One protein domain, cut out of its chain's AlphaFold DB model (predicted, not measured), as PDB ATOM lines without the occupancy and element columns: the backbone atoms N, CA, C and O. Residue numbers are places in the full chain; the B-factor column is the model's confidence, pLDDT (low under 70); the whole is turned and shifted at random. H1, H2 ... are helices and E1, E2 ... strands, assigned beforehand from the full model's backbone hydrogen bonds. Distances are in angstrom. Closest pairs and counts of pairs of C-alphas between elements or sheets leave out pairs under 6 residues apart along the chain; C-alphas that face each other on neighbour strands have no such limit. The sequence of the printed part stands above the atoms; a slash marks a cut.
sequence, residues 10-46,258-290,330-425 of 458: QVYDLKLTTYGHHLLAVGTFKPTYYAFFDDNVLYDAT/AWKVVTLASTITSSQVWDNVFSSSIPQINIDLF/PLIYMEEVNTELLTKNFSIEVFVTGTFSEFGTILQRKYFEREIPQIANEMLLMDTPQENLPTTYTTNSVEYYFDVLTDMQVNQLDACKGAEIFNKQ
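Overview. This is residues 10 to 46, 258 to 290 and 330 to 425 of the 458 residues of an uncharacterized protein of Candidatus Pacearchaeota archaeon (UniProt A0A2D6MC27). A twisted sheet of four strands, E2, E5, E1 and E8, has the helix H2 across one face at its E2 and E5 end, and the short helix H1 only grazes it beside E8 and E1. Two separate hairpins go with it: E3 and E4 lie beyond the edge strand E2, away from H2, while E6 and E7 reach far from the sheet on the side away from H2, and a long loop, residues 367 to 401, swings out in another direction before the chain comes back into E8. The printed part has 166 residues with two named helices and eight named strands, in the order E1 H1 E2 E3 E4 E5 E6 E7 E8 H2; the class is mixed, helices and strands, and under half of the residues are in named elements. The large sheet has the order E2, E5, E1, E8 and is all antiparallel. The whole is compact, with a radius of gyration of the C-alphas of 17.9 A, and spans 47 by 46 by 37 A.

Along the chain. In the large sheet, E2 is residues 258 to 265, 21.9 A from first to last C-alpha, and E5 is residues 331 to 337, 19.5 A. E1, residues 10 to 16, is 19.2 A long and begins at C-alpha 10 at (219.187, 190.343, 197.714). E8 is residues 402 to 406, 12.9 A. H2, residues 412 to 423, measures 15.9 A and ends at C-alpha 423 at (229.196, 176.990, 193.994). H1 is residues 18 to 26, 12.5 A. E3, residues 267 to 272, is 15.3 A, and E4, residues 284 to 288, is 13.3 A. E6, residues 350 to 357, measures 19.8 A, with C-alpha 357 at (184.335, 183.193, 201.530), and E7, residues 360 to 366, measures 18.9 A.

Arrangement. In the large sheet E2 and E8 are the edge strands. E2 and E5 are antiparallel at 161 degrees, with N 260 and O 335 at 2.8 A, within hydrogen-bond range. E5 and E1 are antiparallel at 148 degrees, with N 12 and O 332 at 2.8 A. E1 and E8 are antiparallel at 159 degrees, with N 403 and O 15 at 2.7 A. From edge to edge the strands' lines turn by 70 degrees. H2 on one face of this sheet makes two layers, a helix layer and a strand layer. Its height over the sheet is 8.6 A, and it lies over E2 and E5. On the local plane it runs across the strands, at 71 degrees to E2. The closest C-alphas of E2 and H2 are those of Leu 264 and Gly 418, 4.5 A apart. H1 is on the sheet but only grazes it, with its residues 18 to 24; the closest C-alphas of H1 and E8 are those of Gly 20 and Phe 402, 6.2 A apart. E2 and E3 meet only through their link. E3 and E4 form a hairpin, antiparallel at 156 degrees, with N 284 and O 272 at 2.7 A. E6 and E7 form a hairpin, antiparallel at 149 degrees, with N 366 and O 350 at 2.8 A; E6 bends by 63 degrees at residue 354. E6 and E7 are apart from E2, E5, E1 and E8. In H1 and H2 every O i to N i+4 pair is within hydrogen-bond range.

Size, cuts and confidence. The two C-alphas farthest apart, those of Met 379 and Gln 425, are 52.4 A apart. Residues 47 to 257 are not printed, with 14.1 A between C-alphas 46 and 258, and residues 291 to 329 are not printed, with 9.5 A between C-alphas 290 and 330. The links E3 to E4, E5 to E6 and E7 to E8 are long. Within the last, residues 375 to 376 pair with residues 379 to 380, antiparallel. The mean pLDDT of the printed part is 71.5, and 57 residues are under 70, among them residues 29 to 46, 273 to 283, 338 to 347, 353 to 362 and 421 to 425.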
ATOM      1  N   GLN A  10     219.441 190.265 196.281       74.56
ATOM      2  CA  GLN A  10     219.187 190.343 197.714       74.56
ATOM      3  C   GLN A  10     219.200 188.944 198.341       74.56
ATOM      4  O   GLN A  10     218.663 187.980 197.784       74.56
ATOM      5  N   VAL A  11     219.821 188.841 199.510       76.38
ATOM      6  CA  VAL A  11     219.801 187.679 200.392       76.38
ATOM      7  C   VAL A  11     218.779 187.925 201.492       76.38
ATOM      8  O   VAL A  11     218.788 188.963 202.160       76.38
ATOM      9  N   TYR A  12     217.911 186.940 201.687       81.88
ATOM     10  CA  TYR A  12     216.916 186.924 202.743       81.88
ATOM     11  C   TYR A  12     217.152 185.747 203.681       81.88
ATOM     12  O   TYR A  12     217.265 184.605 203.235       81.88
ATOM     13  N   ASP A  13     217.168 186.026 204.979       82.19
ATOM     14  CA  ASP A  13     217.130 185.017 206.041       82.19
ATOM     15  C   ASP A  13     215.803 185.173 206.791       82.19
ATOM     16  O   ASP A  13     215.546 186.202 207.424       82.19
ATOM     17  N   LEU A  14     214.920 184.181 206.648       82.31
ATOM     18  CA  LEU A  14     213.592 184.203 207.262       82.31
ATOM     19  C   LEU A  14     213.624 183.415 208.570       82.31
ATOM     20  O   LEU A  14     213.703 182.186 208.568       82.31
ATOM     21  N   LYS A  15     213.489 184.110 209.699       82.69
ATOM     22  CA  LYS A  15     213.504 183.493 211.031       82.69
ATOM     23  C   LYS A  15     212.117 183.523 211.638       82.69
ATOM     24  O   LYS A  15     211.494 184.572 211.732       82.69
ATOM     25  N   LEU A  16     211.613 182.383 212.095       79.25
ATOM     26  CA  LEU A  16     210.351 182.362 212.832       79.25
ATOM     27  C   LEU A  16     210.542 182.960 214.230       79.25
ATOM     28  O   LEU A  16     211.544 182.709 214.901       79.25
ATOM     29  N   THR A  17     209.554 183.726 214.693       80.62
ATOM     30  CA  THR A  17     209.514 184.158 216.095       80.62
ATOM     31  C   THR A  17     209.060 183.011 216.992       80.62
ATOM     32  O   THR A  17     208.487 182.024 216.525       80.62
ATOM     33  N   THR A  18     209.227 183.152 218.306       76.50
ATOM     34  CA  THR A  18     208.712 182.205 219.310       76.50
ATOM     35  C   THR A  18     207.235 181.879 219.091       76.50
ATOM     36  O   THR A  18     206.808 180.724 219.160       76.50
ATOM     37  N   TYR A  19     206.438 182.901 218.773       79.31
ATOM     38  CA  TYR A  19     205.020 182.725 218.499       79.31
ATOM     39  C   TYR A  19     204.767 182.030 217.153       79.31
ATOM     40  O   TYR A  19     203.942 181.114 217.087       79.31
ATOM     41  N   GLY A  20     205.504 182.403 216.101       78.50
ATOM     42  CA  GLY A  20     205.466 181.712 214.810       78.50
ATOM     43  C   GLY A  20     205.774 180.218 214.940       78.50
ATOM     44  O   GLY A  20     205.028 179.384 214.425       78.50
ATOM     45  N   HIS A  21     206.797 179.868 215.722       75.44
ATOM     46  CA  HIS A  21     207.149 178.485 216.042       75.44
ATOM     47  C   HIS A  21     206.041 177.745 216.785       75.44
ATOM     48  O   HIS A  21     205.704 176.621 216.416       75.44
ATOM     49  N   HIS A  22     205.439 178.367 217.801       77.06
ATOM     50  CA  HIS A  22     204.314 177.768 218.515       77.06
ATOM     51  C   HIS A  22     203.154 177.440 217.560       77.06
ATOM     52  O   HIS A  22     202.598 176.342 217.609       77.06
ATOM     53  N   LEU A  23     202.805 178.353 216.646       77.31
ATOM     54  CA  LEU A  23     201.747 178.100 215.667       77.31
ATOM     55  C   LEU A  23     202.128 177.043 214.621       77.31
ATOM     56  O   LEU A  23     201.261 176.278 214.190       77.31
ATOM     57  N   LEU A  24     203.399 176.977 214.219       75.12
ATOM     58  CA  LEU A  24     203.902 175.929 213.333       75.12
ATOM     59  C   LEU A  24     203.814 174.556 214.015       75.12
ATOM     60  O   LEU A  24     203.318 173.604 213.417       75.12
ATOM     61  N   ALA A  25     204.210 174.468 215.288       69.88
ATOM     62  CA  ALA A  25     204.159 173.242 216.084       69.88
ATOM     63  C   ALA A  25     202.722 172.738 216.305       69.88
ATOM     64  O   ALA A  25     202.470 171.535 216.273       69.88
ATOM     65  N   VAL A  26     201.764 173.652 216.482       77.38
ATOM     66  CA  VAL A  26     200.326 173.329 216.562       77.38
ATOM     67  C   VAL A  26     199.740 172.966 215.183       77.38
ATOM     68  O   VAL A  26     198.642 172.414 215.093       77.38
ATOM     69  N   GLY A  27     200.472 173.222 214.093       68.50
ATOM     70  CA  GLY A  27     200.064 172.928 212.719       68.50
ATOM     71  C   GLY A  27     199.070 173.932 212.130       68.50
ATOM     72  O   GLY A  27     198.523 173.689 211.050       68.50
ATOM     73  N   THR A  28     198.822 175.046 212.824       72.50
ATOM     74  CA  THR A  28     197.953 176.146 212.383       72.50
ATOM     75  C   THR A  28     198.666 177.118 211.451       72.50
ATOM     76  O   THR A  28     198.009 177.722 210.606       72.50
ATOM     77  N   PHE A  29     199.987 177.266 211.570       67.88
ATOM     78  CA  PHE A  29     200.786 178.093 210.667       67.88
ATOM     79  C   PHE A  29     201.435 177.233 209.582       67.88
ATOM     80  O   PHE A  29     202.208 176.329 209.884       67.88
ATOM     81  N   LYS A  30     201.093 177.502 208.317       64.50
ATOM     82  CA  LYS A  30     201.656 176.832 207.138       64.50
ATOM     83  C   LYS A  30     202.002 177.885 206.078       64.50
ATOM     84  O   LYS A  30     201.084 178.364 205.406       64.50
ATOM     85  N   PRO A  31     203.275 178.282 205.925       62.19
ATOM     86  CA  PRO A  31     203.671 179.119 204.798       62.19
ATOM     87  C   PRO A  31     203.414 178.322 203.517       62.19
ATOM     88  O   PRO A  31     203.875 177.191 203.394       62.19
ATOM     89  N   THR A  32     202.580 178.853 202.623       55.50
ATOM     90  CA  THR A  32     202.081 178.076 201.473       55.50
ATOM     91  C   THR A  32     202.309 178.782 200.139       55.50
ATOM     92  O   THR A  32     202.480 178.105 199.134       55.50
ATOM     93  N   TYR A  33     202.336 180.118 200.123       59.38
ATOM     94  CA  TYR A  33     202.389 180.885 198.880       59.38
ATOM     95  C   TYR A  33     203.359 182.049 198.993       59.38
ATOM     96  O   TYR A  33     203.420 182.717 200.028       59.38
ATOM     97  N   TYR A  34     204.063 182.319 197.904       56.38
ATOM     98  CA  TYR A  34     204.783 183.568 197.705       56.38
ATOM     99  C   TYR A  34     204.602 184.004 196.245       56.38
ATOM    100  O   TYR A  34     204.230 183.213 195.377       56.38
ATOM    101  N   ALA A  35     204.834 185.281 195.971       52.66
ATOM    102  CA  ALA A  35     204.723 185.837 194.634       52.66
ATOM    103  C   ALA A  35     205.780 186.925 194.449       52.66
ATOM    104  O   ALA A  35     206.068 187.667 195.387       52.66
ATOM    105  N   PHE A  36     206.344 187.010 193.246       55.16
ATOM    106  CA  PHE A  36     207.319 188.036 192.893       55.16
ATOM    107  C   PHE A  36     206.716 188.982 191.861       55.16
ATOM    108  O   PHE A  36     206.162 188.533 190.856       55.16
ATOM    109  N   PHE A  37     206.834 190.281 192.118       53.12
ATOM    110  CA  PHE A  37     206.312 191.337 191.262       53.12
ATOM    111  C   PHE A  37     207.343 192.463 191.152       53.12
ATOM    112  O   PHE A  37     208.023 192.778 192.128       53.12
ATOM    113  N   ASP A  38     207.407 193.089 189.981       50.34
ATOM    114  CA  ASP A  38     208.037 194.392 189.774       50.34
ATOM    115  C   ASP A  38     207.040 195.255 188.990       50.34
ATOM    116  O   ASP A  38     206.448 194.807 188.001       50.34
ATOM    117  N   ASP A  39     206.831 196.483 189.465       42.69
ATOM    118  CA  ASP A  39     205.811 197.416 188.982       42.69
ATOM    119  C   ASP A  39     206.001 197.845 187.513       42.69
ATOM    120  O   ASP A  39     205.095 198.444 186.935       42.69
ATOM    121  N   ASN A  40     207.139 197.531 186.880       46.41
ATOM    122  CA  ASN A  40     207.438 197.922 185.496       46.41
ATOM    123  C   ASN A  40     207.832 196.757 184.582       46.41
ATOM    124  O   ASN A  40     208.319 196.979 183.470       46.41
ATOM    125  N   VAL A  41     207.631 195.518 185.030       51.12
ATOM    126  CA  VAL A  41     208.152 194.340 184.342       51.12
ATOM    127  C   VAL A  41     207.032 193.400 183.912       51.12
ATOM    128  O   VAL A  41     206.241 192.909 184.714       51.12
ATOM    129  N   LEU A  42     207.000 193.100 182.612       51.09
ATOM    130  CA  LEU A  42     206.112 192.093 182.048       51.09
ATOM    131  C   LEU A  42     206.841 190.748 181.948       51.09
ATOM    132  O   LEU A  42     207.640 190.527 181.040       51.09
ATOM    133  N   TYR A  43     206.540 189.844 182.880       49.28
ATOM    134  CA  TYR A  43     207.176 188.522 182.970       49.28
ATOM    135  C   TYR A  43     206.656 187.504 181.940       49.28
ATOM    136  O   TYR A  43     207.308 186.489 181.693       49.28
ATOM    137  N   ASP A  44     205.503 187.757 181.312       46.06
ATOM    138  CA  ASP A  44     204.918 186.852 180.323       46.06
ATOM    139  C   ASP A  44     205.067 187.399 178.895       46.06
ATOM    140  O   ASP A  44     204.383 188.333 178.466       46.06
ATOM    141  N   ALA A  45     205.956 186.762 178.130       42.66
ATOM    142  CA  ALA A  45     206.211 187.087 176.732       42.66
ATOM    143  C   ALA A  45     204.987 186.887 175.816       42.66
ATOM    144  O   ALA A  45     204.954 187.469 174.737       42.66
ATOM    145  N   THR A  46     203.980 186.102 176.221       39.25
ATOM    146  CA  THR A  46     202.723 185.954 175.461       39.25
ATOM    147  C   THR A  46     201.835 187.196 175.558       39.25
ATOM    148  O   THR A  46     201.120 187.517 174.609       39.25
ATOM    149  N   ALA A 258     213.177 187.601 184.421       68.50
ATOM    150  CA  ALA A 258     213.006 186.327 185.100       68.50
ATOM    151  C   ALA A 258     213.635 186.358 186.487       68.50
ATOM    152  O   ALA A 258     214.672 186.980 186.700       68.50
ATOM    153  N   TRP A 259     213.034 185.619 187.411       72.00
ATOM    154  CA  TRP A 259     213.555 185.455 188.760       72.00
ATOM    155  C   TRP A 259     214.487 184.256 188.831       72.00
ATOM    156  O   TRP A 259     214.133 183.147 188.423       72.00
ATOM    157  N   LYS A 260     215.667 184.475 189.400       76.44
ATOM    158  CA  LYS A 260     216.587 183.422 189.805       76.44
ATOM    159  C   LYS A 260     216.567 183.353 191.325       76.44
ATOM    160  O   LYS A 260     217.014 184.269 192.002       76.44
ATOM    161  N   VAL A 261     216.024 182.257 191.845       78.56
ATOM    162  CA  VAL A 261     215.900 181.996 193.283       78.56
ATOM    163  C   VAL A 261     216.743 180.780 193.631       78.56
ATOM    164  O   VAL A 261     216.638 179.742 192.975       78.56
ATOM    165  N   VAL A 262     217.580 180.912 194.652       79.06
ATOM    166  CA  VAL A 262     218.499 179.875 195.124       79.06
ATOM    167  C   VAL A 262     218.397 179.776 196.643       79.06
ATOM    168  O   VAL A 262     218.509 180.780 197.333       79.06
ATOM    169  N   THR A 263     218.216 178.572 197.185       79.00
ATOM    170  CA  THR A 263     218.291 178.330 198.634       79.00
ATOM    171  C   THR A 263     219.726 177.963 199.015       79.00
ATOM    172  O   THR A 263     220.238 176.933 198.579       79.00
ATOM    173  N   LEU A 264     220.383 178.813 199.806       77.38
ATOM    174  CA  LEU A 264     221.735 178.595 200.339       77.38
ATOM    175  C   LEU A 264     221.719 177.650 201.549       77.38
ATOM    176  O   LEU A 264     222.631 176.846 201.729       77.38
ATOM    177  N   ALA A 265     220.657 177.734 202.346       75.50
ATOM    178  CA  ALA A 265     220.304 176.784 203.392       75.50
ATOM    179  C   ALA A 265     218.839 176.389 203.183       75.50
ATOM    180  O   ALA A 265     218.040 177.259 202.828       75.50
ATOM    181  N   SER A 266     218.501 175.112 203.404       76.75
ATOM    182  CA  SER A 266     217.255 174.415 203.012       76.75
ATOM    183  C   SER A 266     217.209 173.872 201.574       76.75
ATOM    184  O   SER A 266     218.041 174.191 200.723       76.75
ATOM    185  N   THR A 267     216.236 172.990 201.320       77.62
ATOM    186  CA  THR A 267     216.051 172.310 200.032       77.62
ATOM    187  C   THR A 267     214.713 172.669 199.401       77.62
ATOM    188  O   THR A 267     213.657 172.472 200.008       77.62
ATOM    189  N   ILE A 268     214.757 173.107 198.143       77.31
ATOM    190  CA  ILE A 268     213.572 173.253 197.295       77.31
ATOM    191  C   ILE A 268     213.045 171.862 196.926       77.31
ATOM    192  O   ILE A 268     213.752 171.075 196.296       77.31
ATOM    193  N   THR A 269     211.797 171.560 197.280       80.44
ATOM    194  CA  THR A 269     211.176 170.257 196.997       80.44
ATOM    195  C   THR A 269     210.413 170.224 195.686       80.44
ATOM    196  O   THR A 269     210.395 169.201 195.001       80.44
ATOM    197  N   SER A 270     209.770 171.326 195.309       78.50
ATOM    198  CA  SER A 270     209.059 171.438 194.034       78.50
ATOM    199  C   SER A 270     208.847 172.892 193.634       78.50
ATOM    200  O   SER A 270     208.897 173.785 194.474       78.50
ATOM    201  N   SER A 271     208.570 173.119 192.352       78.12
ATOM    202  CA  SER A 271     208.084 174.395 191.836       78.12
ATOM    203  C   SER A 271     206.841 174.183 190.968       78.12
ATOM    204  O   SER A 271     206.690 173.150 190.311       78.12
ATOM    205  N   GLN A 272     205.916 175.138 190.989       70.62
ATOM    206  CA  GLN A 272     204.698 175.151 190.180       70.62
ATOM    207  C   GLN A 272     204.580 176.508 189.498       70.62
ATOM    208  O   GLN A 272     204.710 177.527 190.149       70.62
ATOM    209  N   VAL A 273     204.333 176.542 188.191       65.25
ATOM    210  CA  VAL A 273     204.253 177.809 187.433       65.25
ATOM    211  C   VAL A 273     202.866 178.455 187.533       65.25
ATOM    212  O   VAL A 273     202.720 179.661 187.362       65.25
ATOM    213  N   TRP A 274     201.842 177.642 187.791       65.38
ATOM    214  CA  TRP A 274     200.452 178.071 187.861       65.38
ATOM    215  C   TRP A 274     199.941 177.994 189.291       65.38
ATOM    216  O   TRP A 274     200.009 176.935 189.920       65.38
ATOM    217  N   ASP A 275     199.366 179.094 189.762       63.66
ATOM    218  CA  ASP A 275     198.678 179.136 191.036       63.66
ATOM    219  C   ASP A 275     197.209 178.728 190.860       63.66
ATOM    220  O   ASP A 275     196.411 179.430 190.234       63.66
ATOM    221  N   ASN A 276     196.835 177.586 191.440       60.09
ATOM    222  CA  ASN A 276     195.459 177.088 191.410       60.09
ATOM    223  C   ASN A 276     194.495 177.902 192.287       60.09
ATOM    224  O   ASN A 276     193.288 177.855 192.057       60.09
ATOM    225  N   VAL A 277     195.001 178.623 193.288       58.94
ATOM    226  CA  VAL A 277     194.203 179.452 194.196       58.94
ATOM    227  C   VAL A 277     193.835 180.772 193.531       58.94
ATOM    228  O   VAL A 277     192.678 181.182 193.605       58.94
ATOM    229  N   PHE A 278     194.786 181.409 192.844       58.22
ATOM    230  CA  PHE A 278     194.561 182.710 192.199       58.22
ATOM    231  C   PHE A 278     194.293 182.621 190.696       58.22
ATOM    232  O   PHE A 278     193.953 183.628 190.082       58.22
ATOM    233  N   SER A 279     194.387 181.424 190.105       59.56
ATOM    234  CA  SER A 279     194.267 181.217 188.655       59.56
ATOM    235  C   SER A 279     195.171 182.171 187.868       59.56
ATOM    236  O   SER A 279     194.745 182.821 186.914       59.56
ATOM    237  N   SER A 280     196.418 182.282 188.316       58.34
ATOM    238  CA  SER A 280     197.415 183.202 187.776       58.34
ATOM    239  C   SER A 280     198.733 182.479 187.534       58.34
ATOM    240  O   SER A 280     199.100 181.582 188.294       58.34
ATOM    241  N   SER A 281     199.482 182.914 186.522       58.56
ATOM    242  CA  SER A 281     200.809 182.385 186.166       58.56
ATOM    243  C   SER A 281     201.917 182.848 187.128       58.56
ATOM    244  O   SER A 281     202.962 183.327 186.694       58.56
ATOM    245  N   ILE A 282     201.672 182.762 188.437       63.09
ATOM    246  CA  ILE A 282     202.630 183.150 189.473       63.09
ATOM    247  C   ILE A 282     203.392 181.898 189.927       63.09
ATOM    248  O   ILE A 282     202.768 180.976 190.462       63.09
ATOM    249  N   PRO A 283     204.728 181.857 189.772       64.94
ATOM    250  CA  PRO A 283     205.518 180.701 190.156       64.94
ATOM    251  C   PRO A 283     205.564 180.518 191.680       64.94
ATOM    252  O   PRO A 283     205.977 181.414 192.411       64.94
ATOM    253  N   GLN A 284     205.204 179.322 192.133       71.12
ATOM    254  CA  GLN A 284     205.293 178.825 193.503       71.12
ATOM    255  C   GLN A 284     206.484 177.865 193.649       71.12
ATOM    256  O   GLN A 284     206.805 177.116 192.726       71.12
ATOM    257  N   ILE A 285     207.117 177.845 194.816       76.62
ATOM    258  CA  ILE A 285     208.263 177.005 195.194       76.62
ATOM    259  C   ILE A 285     207.943 176.498 196.596       76.62
ATOM    260  O   ILE A 285     207.580 177.246 197.499       76.62
ATOM    261  N   ASN A 286     208.078 175.200 196.783       76.94
ATOM    262  CA  ASN A 286     207.939 174.590 198.089       76.94
ATOM    263  C   ASN A 286     209.338 174.367 198.657       76.94
ATOM    264  O   ASN A 286     210.206 173.809 197.978       76.94
ATOM    265  N   ILE A 287     209.551 174.828 199.887       76.44
ATOM    266  CA  ILE A 287     210.805 174.686 200.627       76.44
ATOM    267  C   ILE A 287     210.500 173.881 201.885       76.44
ATOM    268  O   ILE A 287     209.610 174.249 202.653       76.44
ATOM    269  N   ASP A 288     211.259 172.810 202.099       77.06
ATOM    270  CA  ASP A 288     211.169 172.020 203.324       77.06
ATOM    271  C   ASP A 288     212.226 172.502 204.324       77.06
ATOM    272  O   ASP A 288     213.400 172.670 203.978       77.06
ATOM    273  N   LEU A 289     211.798 172.715 205.570       75.75
ATOM    274  CA  LEU A 289     212.660 173.114 206.682       75.75
ATOM    275  C   LEU A 289     212.918 171.919 207.593       75.75
ATOM    276  O   LEU A 289     211.987 171.199 207.969       75.75
ATOM    277  N   PHE A 290     214.179 171.735 207.977       75.25
ATOM    278  CA  PHE A 290     214.596 170.669 208.879       75.25
ATOM    279  C   PHE A 290     214.960 171.251 210.244       75.25
ATOM    280  O   PHE A 290     215.696 172.226 210.366       75.25
ATOM    281  N   PRO A 330     215.320 179.002 206.266       82.25
ATOM    282  CA  PRO A 330     215.519 179.173 204.839       82.25
ATOM    283  C   PRO A 330     216.342 180.434 204.583       82.25
ATOM    284  O   PRO A 330     215.886 181.557 204.811       82.25
ATOM    285  N   LEU A 331     217.547 180.221 204.062       84.69
ATOM    286  CA  LEU A 331     218.421 181.277 203.579       84.69
ATOM    287  C   LEU A 331     218.326 181.317 202.057       84.69
ATOM    288  O   LEU A 331     218.720 180.364 201.382       84.69
ATOM    289  N   ILE A 332     217.774 182.400 201.520       82.12
ATOM    290  CA  ILE A 332     217.377 182.501 200.117       82.12
ATOM    291  C   ILE A 332     218.161 183.631 199.456       82.12
ATOM    292  O   ILE A 332     218.091 184.778 199.878       82.12
ATOM    293  N   TYR A 333     218.874 183.307 198.383       81.94
ATOM    294  CA  TYR A 333     219.436 184.268 197.445       81.94
ATOM    295  C   TYR A 333     218.460 184.485 196.290       81.94
ATOM    296  O   TYR A 333     217.990 183.524 195.669       81.94
ATOM    297  N   MET A 334     218.170 185.745 195.986       78.50
ATOM    298  CA  MET A 334     217.299 186.131 194.885       78.50
ATOM    299  C   MET A 334     217.969 187.164 193.983       78.50
ATOM    300  O   MET A 334     218.537 188.144 194.455       78.50
ATOM    301  N   GLU A 335     217.844 186.957 192.675       76.94
ATOM    302  CA  GLU A 335     218.351 187.845 191.631       76.94
ATOM    303  C   GLU A 335     217.276 188.017 190.547       76.94
ATOM    304  O   GLU A 335     216.671 187.037 190.094       76.94
ATOM    305  N   GLU A 336     217.038 189.256 190.113       72.38
ATOM    306  CA  GLU A 336     216.208 189.533 188.937       72.38
ATOM    307  C   GLU A 336     217.098 189.621 187.689       72.38
ATOM    308  O   GLU A 336     217.981 190.473 187.575       72.38
ATOM    309  N   VAL A 337     216.866 188.723 186.734       73.38
ATOM    310  CA  VAL A 337     217.667 188.567 185.516       73.38
ATOM    311  C   VAL A 337     216.913 189.143 184.318       73.38
ATOM    312  O   VAL A 337     215.690 189.056 184.238       73.38
ATOM    313  N   ASN A 338     217.644 189.678 183.338       65.44
ATOM    314  CA  ASN A 338     217.105 190.290 182.111       65.44
ATOM    315  C   ASN A 338     216.235 191.545 182.350       65.44
ATOM    316  O   ASN A 338     215.407 191.878 181.506       65.44
ATOM    317  N   THR A 339     216.425 192.236 183.476       64.19
ATOM    318  CA  THR A 339     215.740 193.491 183.828       64.19
ATOM    319  C   THR A 339     216.695 194.689 183.753       64.19
ATOM    320  O   THR A 339     217.918 194.523 183.777       64.19
ATOM    321  N   GLU A 340     216.151 195.904 183.667       60.00
ATOM    322  CA  GLU A 340     216.951 197.129 183.748       60.00
ATOM    323  C   GLU A 340     217.506 197.332 185.167       60.00
ATOM    324  O   GLU A 340     216.845 197.078 186.176       60.00
ATOM    325  N   LEU A 341     218.743 197.826 185.245       59.97
ATOM    326  CA  LEU A 341     219.393 198.152 186.511       59.97
ATOM    327  C   LEU A 341     218.775 199.435 187.080       59.97
ATOM    328  O   LEU A 341     219.091 200.539 186.635       59.97
ATOM    329  N   LEU A 342     217.888 199.285 188.062       56.56
ATOM    330  CA  LEU A 342     217.273 200.390 188.794       56.56
ATOM    331  C   LEU A 342     217.878 200.515 190.197       56.56
ATOM    332  O   LEU A 342     218.442 199.572 190.737       56.56
ATOM    333  N   THR A 343     217.744 201.695 190.803       52.72
ATOM    334  CA  THR A 343     218.228 201.981 192.167       52.72
ATOM    335  C   THR A 343     217.358 201.390 193.276       52.72
ATOM    336  O   THR A 343     217.773 201.386 194.432       52.72
ATOM    337  N   LYS A 344     216.148 200.924 192.951       56.34
ATOM    338  CA  LYS A 344     215.278 200.196 193.878       56.34
ATOM    339  C   LYS A 344     215.354 198.709 193.548       56.34
ATOM    340  O   LYS A 344     215.134 198.344 192.395       56.34
ATOM    341  N   ASN A 345     215.645 197.897 194.564       62.09
ATOM    342  CA  ASN A 345     215.791 196.451 194.419       62.09
ATOM    343  C   ASN A 345     214.416 195.782 194.442       62.09
ATOM    344  O   ASN A 345     213.856 195.550 193.377       62.09
ATOM    345  N   PHE A 346     213.835 195.536 195.622       69.56
ATOM    346  CA  PHE A 346     212.632 194.708 195.749       69.56
ATOM    347  C   PHE A 346     211.638 195.242 196.786       69.56
ATOM    348  O   PHE A 346     212.015 195.934 197.733       69.56
ATOM    349  N   SER A 347     210.361 194.897 196.604       68.69
ATOM    350  CA  SER A 347     209.291 195.095 197.585       68.69
ATOM    351  C   SER A 347     208.754 193.730 198.000       68.69
ATOM    352  O   SER A 347     208.474 192.891 197.145       68.69
ATOM    353  N   ILE A 348     208.612 193.508 199.306       74.75
ATOM    354  CA  ILE A 348     208.038 192.277 199.851       74.75
ATOM    355  C   ILE A 348     206.656 192.589 200.404       74.75
ATOM    356  O   ILE A 348     206.468 193.537 201.169       74.75
ATOM    357  N   GLU A 349     205.691 191.743 200.061       76.69
ATOM    358  CA  GLU A 349     204.353 191.784 200.630       76.69
ATOM    359  C   GLU A 349     204.013 190.439 201.264       76.69
ATOM    360  O   GLU A 349     204.219 189.378 200.677       76.69
ATOM    361  N   VAL A 350     203.482 190.488 202.484       78.00
ATOM    362  CA  VAL A 350     203.127 189.302 203.261       78.00
ATOM    363  C   VAL A 350     201.617 189.234 203.404       78.00
ATOM    364  O   VAL A 350     200.969 190.205 203.803       78.00
ATOM    365  N   PHE A 351     201.055 188.059 203.135       76.31
ATOM    366  CA  PHE A 351     199.625 187.808 203.249       76.31
ATOM    367  C   PHE A 351     199.360 186.589 204.125       76.31
ATOM    368  O   PHE A 351     200.056 185.579 204.044       76.31
ATOM    369  N   VAL A 352     198.306 186.666 204.937       74.38
ATOM    370  CA  VAL A 352     197.746 185.496 205.617       74.38
ATOM    371  C   VAL A 352     196.609 184.935 204.772       74.38
ATOM    372  O   VAL A 352     195.681 185.659 204.408       74.38
ATOM    373  N   THR A 353     196.684 183.633 204.494       67.25
ATOM    374  CA  THR A 353     195.673 182.869 203.754       67.25
ATOM    375  C   THR A 353     194.978 181.903 204.712       67.25
ATOM    376  O   THR A 353     195.661 181.133 205.385       67.25
ATOM    377  N   GLY A 354     193.645 181.908 204.804       58.22
ATOM    378  CA  GLY A 354     192.960 180.966 205.708       58.22
ATOM    379  C   GLY A 354     191.450 181.132 205.867       58.22
ATOM    380  O   GLY A 354     190.779 180.198 206.301       58.22
ATOM    381  N   THR A 355     190.887 182.280 205.493       55.22
ATOM    382  CA  THR A 355     189.437 182.511 205.529       55.22
ATOM    383  C   THR A 355     188.838 182.283 204.147       55.22
ATOM    384  O   THR A 355     189.128 183.014 203.202       55.22
ATOM    385  N   PHE A 356     187.986 181.268 204.023       54.03
ATOM    386  CA  PHE A 356     187.202 181.022 202.815       54.03
ATOM    387  C   PHE A 356     185.915 181.849 202.863       54.03
ATOM    388  O   PHE A 356     185.167 181.785 203.839       54.03
ATOM    389  N   SER A 357     185.653 182.616 201.809       54.97
ATOM    390  CA  SER A 357     184.335 183.193 201.530       54.97
ATOM    391  C   SER A 357     183.629 182.386 200.437       54.97
ATOM    392  O   SER A 357     184.276 181.609 199.733       54.97
ATOM    393  N   GLU A 358     182.325 182.601 200.237       53.00
ATOM    394  CA  GLU A 358     181.581 182.032 199.092       53.00
ATOM    395  C   GLU A 358     182.187 182.411 197.723       53.00
ATOM    396  O   GLU A 358     181.883 181.765 196.724       53.00
ATOM    397  N   PHE A 359     183.075 183.412 197.679       48.72
ATOM    398  CA  PHE A 359     183.726 183.923 196.471       48.72
ATOM    399  C   PHE A 359     185.218 183.554 196.354       48.72
ATOM    400  O   PHE A 359     185.866 183.989 195.407       48.72
ATOM    401  N   GLY A 360     185.771 182.763 197.285       56.91
ATOM    402  CA  GLY A 360     187.175 182.324 197.266       56.91
ATOM    403  C   GLY A 360     187.969 182.658 198.536       56.91
ATOM    404  O   GLY A 360     187.410 183.100 199.546       56.91
ATOM    405  N   THR A 361     189.279 182.401 198.491       61.50
ATOM    406  CA  THR A 361     190.239 182.627 199.589       61.50
ATOM    407  C   THR A 361     190.438 184.123 199.841       61.50
ATOM    408  O   THR A 361     190.813 184.860 198.933       61.50
ATOM    409  N   ILE A 362     190.221 184.584 201.077       66.00
ATOM    410  CA  ILE A 362     190.507 185.966 201.483       66.00
ATOM    411  C   ILE A 362     191.997 186.086 201.817       66.00
ATOM    412  O   ILE A 362     192.507 185.360 202.673       66.00
ATOM    413  N   LEU A 363     192.671 187.034 201.163       70.75
ATOM    414  CA  LEU A 363     194.028 187.459 201.490       70.75
ATOM    415  C   LEU A 363     193.981 188.635 202.458       70.75
ATOM    416  O   LEU A 363     193.482 189.708 202.119       70.75
ATOM    417  N   GLN A 364     194.532 188.453 203.655       75.88
ATOM    418  CA  GLN A 364     194.744 189.564 204.574       75.88
ATOM    419  C   GLN A 364     196.208 189.999 204.515       75.88
ATOM    420  O   GLN A 364     197.079 189.301 205.038       75.88
ATOM    421  N   ARG A 365     196.466 191.160 203.901       78.62
ATOM    422  CA  ARG A 365     197.792 191.790 203.897       78.62
ATOM    423  C   ARG A 365     198.241 192.093 205.328       78.62
ATOM    424  O   ARG A 365     197.453 192.584 206.141       78.62
ATOM    425  N   LYS A 366     199.503 191.798 205.614       82.06
ATOM    426  CA  LYS A 366     200.217 192.177 206.835       82.06
ATOM    427  C   LYS A 366     201.197 193.303 206.524       82.06
ATOM    428  O   LYS A 366     201.588 193.492 205.371       82.06
ATOM    429  N   TYR A 367     201.541 194.076 207.545       83.50
ATOM    430  CA  TYR A 367     202.397 195.252 207.410       83.50
ATOM    431  C   TYR A 367     203.673 195.067 208.218       83.50
ATOM    432  O   TYR A 367     203.644 194.464 209.289       83.50
ATOM    433  N   PHE A 368     204.776 195.583 207.688       84.19
ATOM    434  CA  PHE A 368     206.023 195.688 208.431       84.19
ATOM    435  C   PHE A 368     205.921 196.881 209.376       84.19
ATOM    436  O   PHE A 368     205.630 197.997 208.943       84.19
ATOM    437  N   GLU A 369     206.120 196.629 210.665       83.12
ATOM    438  CA  GLU A 369     206.094 197.644 211.720       83.12
ATOM    439  C   GLU A 369     207.427 197.711 212.476       83.12
ATOM    440  O   GLU A 369     207.492 198.315 213.543       83.12
ATOM    441  N   ARG A 370     208.501 197.112 211.945       79.50
ATOM    442  CA  ARG A 370     209.828 197.102 212.574       79.50
ATOM    443  C   ARG A 370     210.369 198.494 212.887       79.50
ATOM    444  O   ARG A 370     210.873 198.713 213.982       79.50
ATOM    445  N   GLU A 371     210.262 199.435 211.954       82.19
ATOM    446  CA  GLU A 371     210.798 200.788 212.114       82.19
ATOM    447  C   GLU A 371     209.693 201.802 212.398       82.19
ATOM    448  O   GLU A 371     208.627 201.803 211.775       82.19
ATOM    449  N   ILE A 372     209.963 202.715 213.328       79.56
ATOM    450  CA  ILE A 372     209.096 203.865 213.560       79.56
ATOM    451  C   ILE A 372     209.341 204.869 212.424       79.56
ATOM    452  O   ILE A 372     210.490 205.266 212.203       79.56
ATOM    453  N   PRO A 373     208.292 205.337 211.720       79.75
ATOM    454  CA  PRO A 373     208.457 206.274 210.619       79.75
ATOM    455  C   PRO A 373     209.139 207.556 211.105       79.75
ATOM    456  O   PRO A 373     208.610 208.291 211.939       79.75
ATOM    457  N   GLN A 374     210.319 207.835 210.549       81.06
ATOM    458  CA  GLN A 374     211.125 208.996 210.927       81.06
ATOM    459  C   GLN A 374     210.448 210.322 210.540       81.06
ATOM    460  O   GLN A 374     210.679 211.353 211.176       81.06
ATOM    461  N   ILE A 375     209.590 210.299 209.515       77.62
ATOM    462  CA  ILE A 375     208.832 211.449 209.027       77.62
ATOM    463  C   ILE A 375     207.344 211.102 209.068       77.62
ATOM    464  O   ILE A 375     206.905 210.158 208.414       77.62
ATOM    465  N   ALA A 376     206.558 211.893 209.794       78.12
ATOM    466  CA  ALA A 376     205.102 211.802 209.797       78.12
ATOM    467  C   ALA A 376     204.506 213.204 209.656       78.12
ATOM    468  O   ALA A 376     204.951 214.135 210.323       78.12
ATOM    469  N   ASN A 377     203.496 213.361 208.795       77.69
ATOM    470  CA  ASN A 377     202.859 214.656 208.515       77.69
ATOM    471  C   ASN A 377     203.874 215.759 208.150       77.69
ATOM    472  O   ASN A 377     203.819 216.855 208.701       77.69
ATOM    473  N   GLU A 378     204.830 215.441 207.270       76.69
ATOM    474  CA  GLU A 378     205.894 216.361 206.818       76.69
ATOM    475  C   GLU A 378     206.847 216.847 207.930       76.69
ATOM    476  O   GLU A 378     207.687 217.718 207.702       76.69
ATOM    477  N   MET A 379     206.765 216.267 209.129       72.62
ATOM    478  CA  MET A 379     207.633 216.587 210.255       72.62
ATOM    479  C   MET A 379     208.588 215.437 210.553       72.62
ATOM    480  O   MET A 379     208.173 214.286 210.694       72.62
ATOM    481  N   LEU A 380     209.869 215.774 210.702       85.38
ATOM    482  CA  LEU A 380     210.888 214.863 211.208       85.38
ATOM    483  C   LEU A 380     210.639 214.622 212.705       85.38
ATOM    484  O   LEU A 380     210.763 215.547 213.509       85.38
ATOM    485  N   LEU A 381     210.259 213.400 213.072       81.06
ATOM    486  CA  LEU A 381     210.000 213.012 214.460       81.06
ATOM    487  C   LEU A 381     211.291 212.660 215.205       81.06
ATOM    488  O   LEU A 381     211.387 212.915 216.405       81.06
ATOM    489  N   MET A 382     212.269 212.078 214.505       81.69
ATOM    490  CA  MET A 382     213.519 211.580 215.084       81.69
ATOM    491  C   MET A 382     214.707 211.856 214.159       81.69
ATOM    492  O   MET A 382     214.567 211.906 212.938       81.69
ATOM    493  N   ASP A 383     215.885 212.057 214.741       80.88
ATOM    494  CA  ASP A 383     217.136 212.287 214.009       80.88
ATOM    495  C   ASP A 383     217.733 210.995 213.435       80.88
ATOM    496  O   ASP A 383     218.403 211.021 212.404       80.88
ATOM    497  N   THR A 384     217.436 209.871 214.080       81.69
ATOM    498  CA  THR A 384     217.914 208.531 213.757       81.69
ATOM    499  C   THR A 384     216.733 207.557 213.673       81.69
ATOM    500  O   THR A 384     215.768 207.708 214.430       81.69
ATOM    501  N   PRO A 385     216.764 206.576 212.753       79.00
ATOM    502  CA  PRO A 385     215.773 205.504 212.718       79.00
ATOM    503  C   PRO A 385     215.769 204.745 214.048       79.00
ATOM    504  O   PRO A 385     216.830 204.393 214.565       79.00
ATOM    505  N   GLN A 386     214.583 204.510 214.607       80.25
ATOM    506  CA  GLN A 386     214.404 203.699 215.811       80.25
ATOM    507  C   GLN A 386     213.502 202.508 215.499       80.25
ATOM    508  O   GLN A 386     212.486 202.656 214.815       80.25
ATOM    509  N   GLU A 387     213.866 201.343 216.027       81.12
ATOM    510  CA  GLU A 387     213.062 200.128 215.924       81.12
ATOM    511  C   GLU A 387     211.977 200.087 217.012       81.12
ATOM    512  O   GLU A 387     212.165 200.563 218.138       81.12
ATOM    513  N   ASN A 388     210.828 199.503 216.677       78.94
ATOM    514  CA  ASN A 388     209.761 199.226 217.627       78.94
ATOM    515  C   ASN A 388     210.162 198.100 218.589       78.94
ATOM    516  O   ASN A 388     210.885 197.165 218.248       78.94
ATOM    517  N   LEU A 389     209.662 198.176 219.824       76.25
ATOM    518  CA  LEU A 389     209.884 197.112 220.797       76.25
ATOM    519  C   LEU A 389     209.073 195.866 220.402       76.25
ATOM    520  O   LEU A 389     207.909 196.001 220.032       76.25
ATOM    521  N   PRO A 390     209.592 194.639 220.595       71.69
ATOM    522  CA  PRO A 390     208.866 193.413 220.249       71.69
ATOM    523  C   PRO A 390     207.467 193.285 220.871       71.69
ATOM    524  O   PRO A 390     206.591 192.612 220.336       71.69
ATOM    525  N   THR A 391     207.234 193.947 222.005       71.62
ATOM    526  CA  THR A 391     205.955 193.943 222.727       71.62
ATOM    527  C   THR A 391     204.873 194.820 222.099       71.62
ATOM    528  O   THR A 391     203.717 194.719 222.509       71.62
ATOM    529  N   THR A 392     205.213 195.684 221.138       78.62
ATOM    530  CA  THR A 392     204.243 196.550 220.455       78.62
ATOM    531  C   THR A 392     203.658 195.911 219.201       78.62
ATOM    532  O   THR A 392     202.644 196.398 218.705       78.62
ATOM    533  N   TYR A 393     204.257 194.825 218.702       82.56
ATOM    534  CA  TYR A 393     203.768 194.128 217.517       82.56
ATOM    535  C   TYR A 393     202.407 193.485 217.771       82.56
ATOM    536  O   TYR A 393     202.152 192.854 218.801       82.56
ATOM    537  N   THR A 394     201.513 193.648 216.801       84.69
ATOM    538  CA  THR A 394     200.156 193.110 216.847       84.69
ATOM    539  C   THR A 394     200.012 191.942 215.881       84.69
ATOM    540  O   THR A 394     200.862 191.688 215.037       84.69
ATOM    541  N   THR A 395     198.870 191.257 215.920       83.31
ATOM    542  CA  THR A 395     198.554 190.183 214.956       83.31
ATOM    543  C   THR A 395     198.513 190.633 213.483       83.31
ATOM    544  O   THR A 395     198.400 189.780 212.596       83.31
ATOM    545  N   ASN A 396     198.554 191.943 213.206       83.94
ATOM    546  CA  ASN A 396     198.638 192.515 211.858       83.94
ATOM    547  C   ASN A 396     200.076 192.769 211.386       83.94
ATOM    548  O   ASN A 396     200.278 192.916 210.179       83.94
ATOM    549  N   SER A 397     201.033 192.788 212.308       85.06
ATOM    550  CA  SER A 397     202.448 193.024 212.038       85.06
ATOM    551  C   SER A 397     203.107 191.725 211.561       85.06
ATOM    552  O   SER A 397     202.754 190.635 212.028       85.06
ATOM    553  N   VAL A 398     204.045 191.813 210.619       86.06
ATOM    554  CA  VAL A 398     204.788 190.644 210.106       86.06
ATOM    555  C   VAL A 398     205.724 190.087 211.178       86.06
ATOM    556  O   VAL A 398     205.734 188.880 211.427       86.06
ATOM    557  N   GLU A 399     206.398 190.991 211.887       85.56
ATOM    558  CA  GLU A 399     207.378 190.745 212.950       85.56
ATOM    559  C   GLU A 399     206.782 189.987 214.142       85.56
ATOM    560  O   GLU A 399     207.500 189.448 214.978       85.56
ATOM    561  N   TYR A 400     205.453 189.902 214.223       83.69
ATOM    562  CA  TYR A 400     204.770 189.064 215.202       83.69
ATOM    563  C   TYR A 400     204.945 187.560 214.913       83.69
ATOM    564  O   TYR A 400     204.971 186.752 215.843       83.69
ATOM    565  N   TYR A 401     205.093 187.167 213.641       82.44
ATOM    566  CA  TYR A 401     205.180 185.765 213.203       82.44
ATOM    567  C   TYR A 401     206.587 185.361 212.749       82.44
ATOM    568  O   TYR A 401     207.027 184.249 213.043       82.44
ATOM    569  N   PHE A 402     207.283 186.233 212.023       82.88
ATOM    570  CA  PHE A 402     208.639 185.984 211.547       82.88
ATOM    571  C   PHE A 402     209.415 187.287 211.370       82.88
ATOM    572  O   PHE A 402     208.834 188.334 211.095       82.88
ATOM    573  N   ASP A 403     210.727 187.193 211.521       82.31
ATOM    574  CA  ASP A 403     211.688 188.235 211.203       82.31
ATOM    575  C   ASP A 403     212.262 187.982 209.803       82.31
ATOM    576  O   ASP A 403     212.610 186.851 209.449       82.31
ATOM    577  N   VAL A 404     212.317 189.037 208.996       83.69
ATOM    578  CA  VAL A 404     212.853 189.013 207.632       83.69
ATOM    579  C   VAL A 404     214.143 189.812 207.657       83.69
ATOM    580  O   VAL A 404     214.113 191.042 207.663       83.69
ATOM    581  N   LEU A 405     215.273 189.114 207.687       83.50
ATOM    582  CA  LEU A 405     216.581 189.751 207.637       83.50
ATOM    583  C   LEU A 405     217.003 189.919 206.182       83.50
ATOM    584  O   LEU A 405     216.892 188.995 205.377       83.50
ATOM    585  N   THR A 406     217.480 191.113 205.859       81.50
ATOM    586  CA  THR A 406     217.975 191.487 204.528       81.50
ATOM    587  C   THR A 406     219.499 191.558 204.522       81.50
ATOM    588  O   THR A 406     220.070 191.757 205.584       81.50
ATOM    589  N   ASP A 407     220.155 191.420 203.366       72.19
ATOM    590  CA  ASP A 407     221.611 191.553 203.121       72.19
ATOM    591  C   ASP A 407     222.502 191.848 204.346       72.19
ATOM    592  O   ASP A 407     223.103 190.939 204.909       72.19
ATOM    593  N   MET A 408     222.581 193.115 204.785       71.88
ATOM    594  CA  MET A 408     223.482 193.558 205.867       71.88
ATOM    595  C   MET A 408     223.128 193.010 207.259       71.88
ATOM    596  O   MET A 408     223.939 193.080 208.178       71.88
ATOM    597  N   GLN A 409     221.902 192.530 207.440       75.62
ATOM    598  CA  GLN A 409     221.385 191.953 208.681       75.62
ATOM    599  C   GLN A 409     221.569 190.430 208.727       75.62
ATOM    600  O   GLN A 409     221.436 189.830 209.794       75.62
ATOM    601  N   VAL A 410     221.847 189.795 207.584       80.12
ATOM    602  CA  VAL A 410     222.108 188.357 207.494       80.12
ATOM    603  C   VAL A 410     223.502 188.057 208.048       80.12
ATOM    604  O   VAL A 410     224.447 188.818 207.845       80.12
ATOM    605  N   ASN A 411     223.656 186.919 208.731       80.06
ATOM    606  CA  ASN A 411     224.978 186.465 209.151       80.06
ATOM    607  C   ASN A 411     225.815 186.078 207.923       80.06
ATOM    608  O   ASN A 411     225.610 185.025 207.313       80.06
ATOM    609  N   GLN A 412     226.786 186.925 207.586       76.38
ATOM    610  CA  GLN A 412     227.636 186.755 206.412       76.38
ATOM    611  C   GLN A 412     228.410 185.429 206.432       76.38
ATOM    612  O   GLN A 412     228.604 184.830 205.378       76.38
ATOM    613  N   LEU A 413     228.792 184.918 207.610       78.25
ATOM    614  CA  LEU A 413     229.491 183.633 207.729       78.25
ATOM    615  C   LEU A 413     228.621 182.459 207.276       78.25
ATOM    616  O   LEU A 413     229.101 181.556 206.591       78.25
ATOM    617  N   ASP A 414     227.345 182.464 207.650       79.00
ATOM    618  CA  ASP A 414     226.419 181.385 207.304       79.00
ATOM    619  C   ASP A 414     226.009 181.472 205.830       79.00
ATOM    620  O   ASP A 414     225.964 180.452 205.137       79.00
ATOM    621  N   ALA A 415     225.842 182.693 205.312       78.12
ATOM    622  CA  ALA A 415     225.666 182.935 203.884       78.12
ATOM    623  C   ALA A 415     226.871 182.470 203.055       78.12
ATOM    624  O   ALA A 415     226.682 181.799 202.040       78.12
ATOM    625  N   CYS A 416     228.098 182.724 203.519       78.94
ATOM    626  CA  CYS A 416     229.317 182.252 202.864       78.94
ATOM    627  C   CYS A 416     229.429 180.727 202.844       78.94
ATOM    628  O   CYS A 416     229.683 180.146 201.788       78.94
ATOM    629  N   LYS A 417     229.173 180.059 203.975       80.38
ATOM    630  CA  LYS A 417     229.154 178.587 204.030       80.38
ATOM    631  C   LYS A 417     228.139 178.003 203.045       80.38
ATOM    632  O   LYS A 417     228.451 177.047 202.335       80.38
ATOM    633  N   GLY A 418     226.940 178.584 202.977       75.81
ATOM    634  CA  GLY A 418     225.905 178.168 202.027       75.81
ATOM    635  C   GLY A 418     226.318 178.395 200.568       75.81
ATOM    636  O   GLY A 418     226.158 177.505 199.727       75.81
ATOM    637  N   ALA A 419     226.926 179.545 200.271       74.25
ATOM    638  CA  ALA A 419     227.437 179.868 198.941       74.25
ATOM    639  C   ALA A 419     228.539 178.895 198.486       74.25
ATOM    640  O   ALA A 419     228.524 178.450 197.337       74.25
ATOM    641  N   GLU A 420     229.453 178.489 199.374       71.38
ATOM    642  CA  GLU A 420     230.498 177.505 199.058       71.38
ATOM    643  C   GLU A 420     229.948 176.118 198.709       71.38
ATOM    644  O   GLU A 420     230.487 175.437 197.829       71.38
ATOM    645  N   ILE A 421     228.897 175.672 199.404       68.25
ATOM    646  CA  ILE A 421     228.239 174.389 199.120       68.25
ATOM    647  C   ILE A 421     227.601 174.437 197.727       68.25
ATOM    648  O   ILE A 421     227.723 173.483 196.954       68.25
ATOM    649  N   PHE A 422     226.968 175.560 197.388       63.91
ATOM    650  CA  PHE A 422     226.241 175.725 196.134       63.91
ATOM    651  C   PHE A 422     227.166 175.910 194.917       63.91
ATOM    652  O   PHE A 422     226.961 175.284 193.871       63.91
ATOM    653  N   ASN A 423     228.238 176.696 195.066       55.91
ATOM    654  CA  ASN A 423     229.196 176.990 193.994       55.91
ATOM    655  C   ASN A 423     229.942 175.724 193.502       55.91
ATOM    656  O   ASN A 423     230.397 175.645 192.365       55.91
ATOM    657  N   LYS A 424     230.004 174.658 194.312       51.41
ATOM    658  CA  LYS A 424     230.701 173.411 193.943       51.41
ATOM    659  C   LYS A 424     229.939 172.515 192.957       51.41
ATOM    660  O   LYS A 424     230.547 171.599 192.406       51.41
ATOM    661  N   GLN A 425     228.640 172.735 192.725       44.44
ATOM    662  CA  GLN A 425     227.817 171.820 191.914       44.44
ATOM    663  C   GLN A 425     227.314 172.402 190.587       44.44
ATOM    664  O   GLN A 425     226.983 171.632 189.686       44.44
TER     665      GLN A 425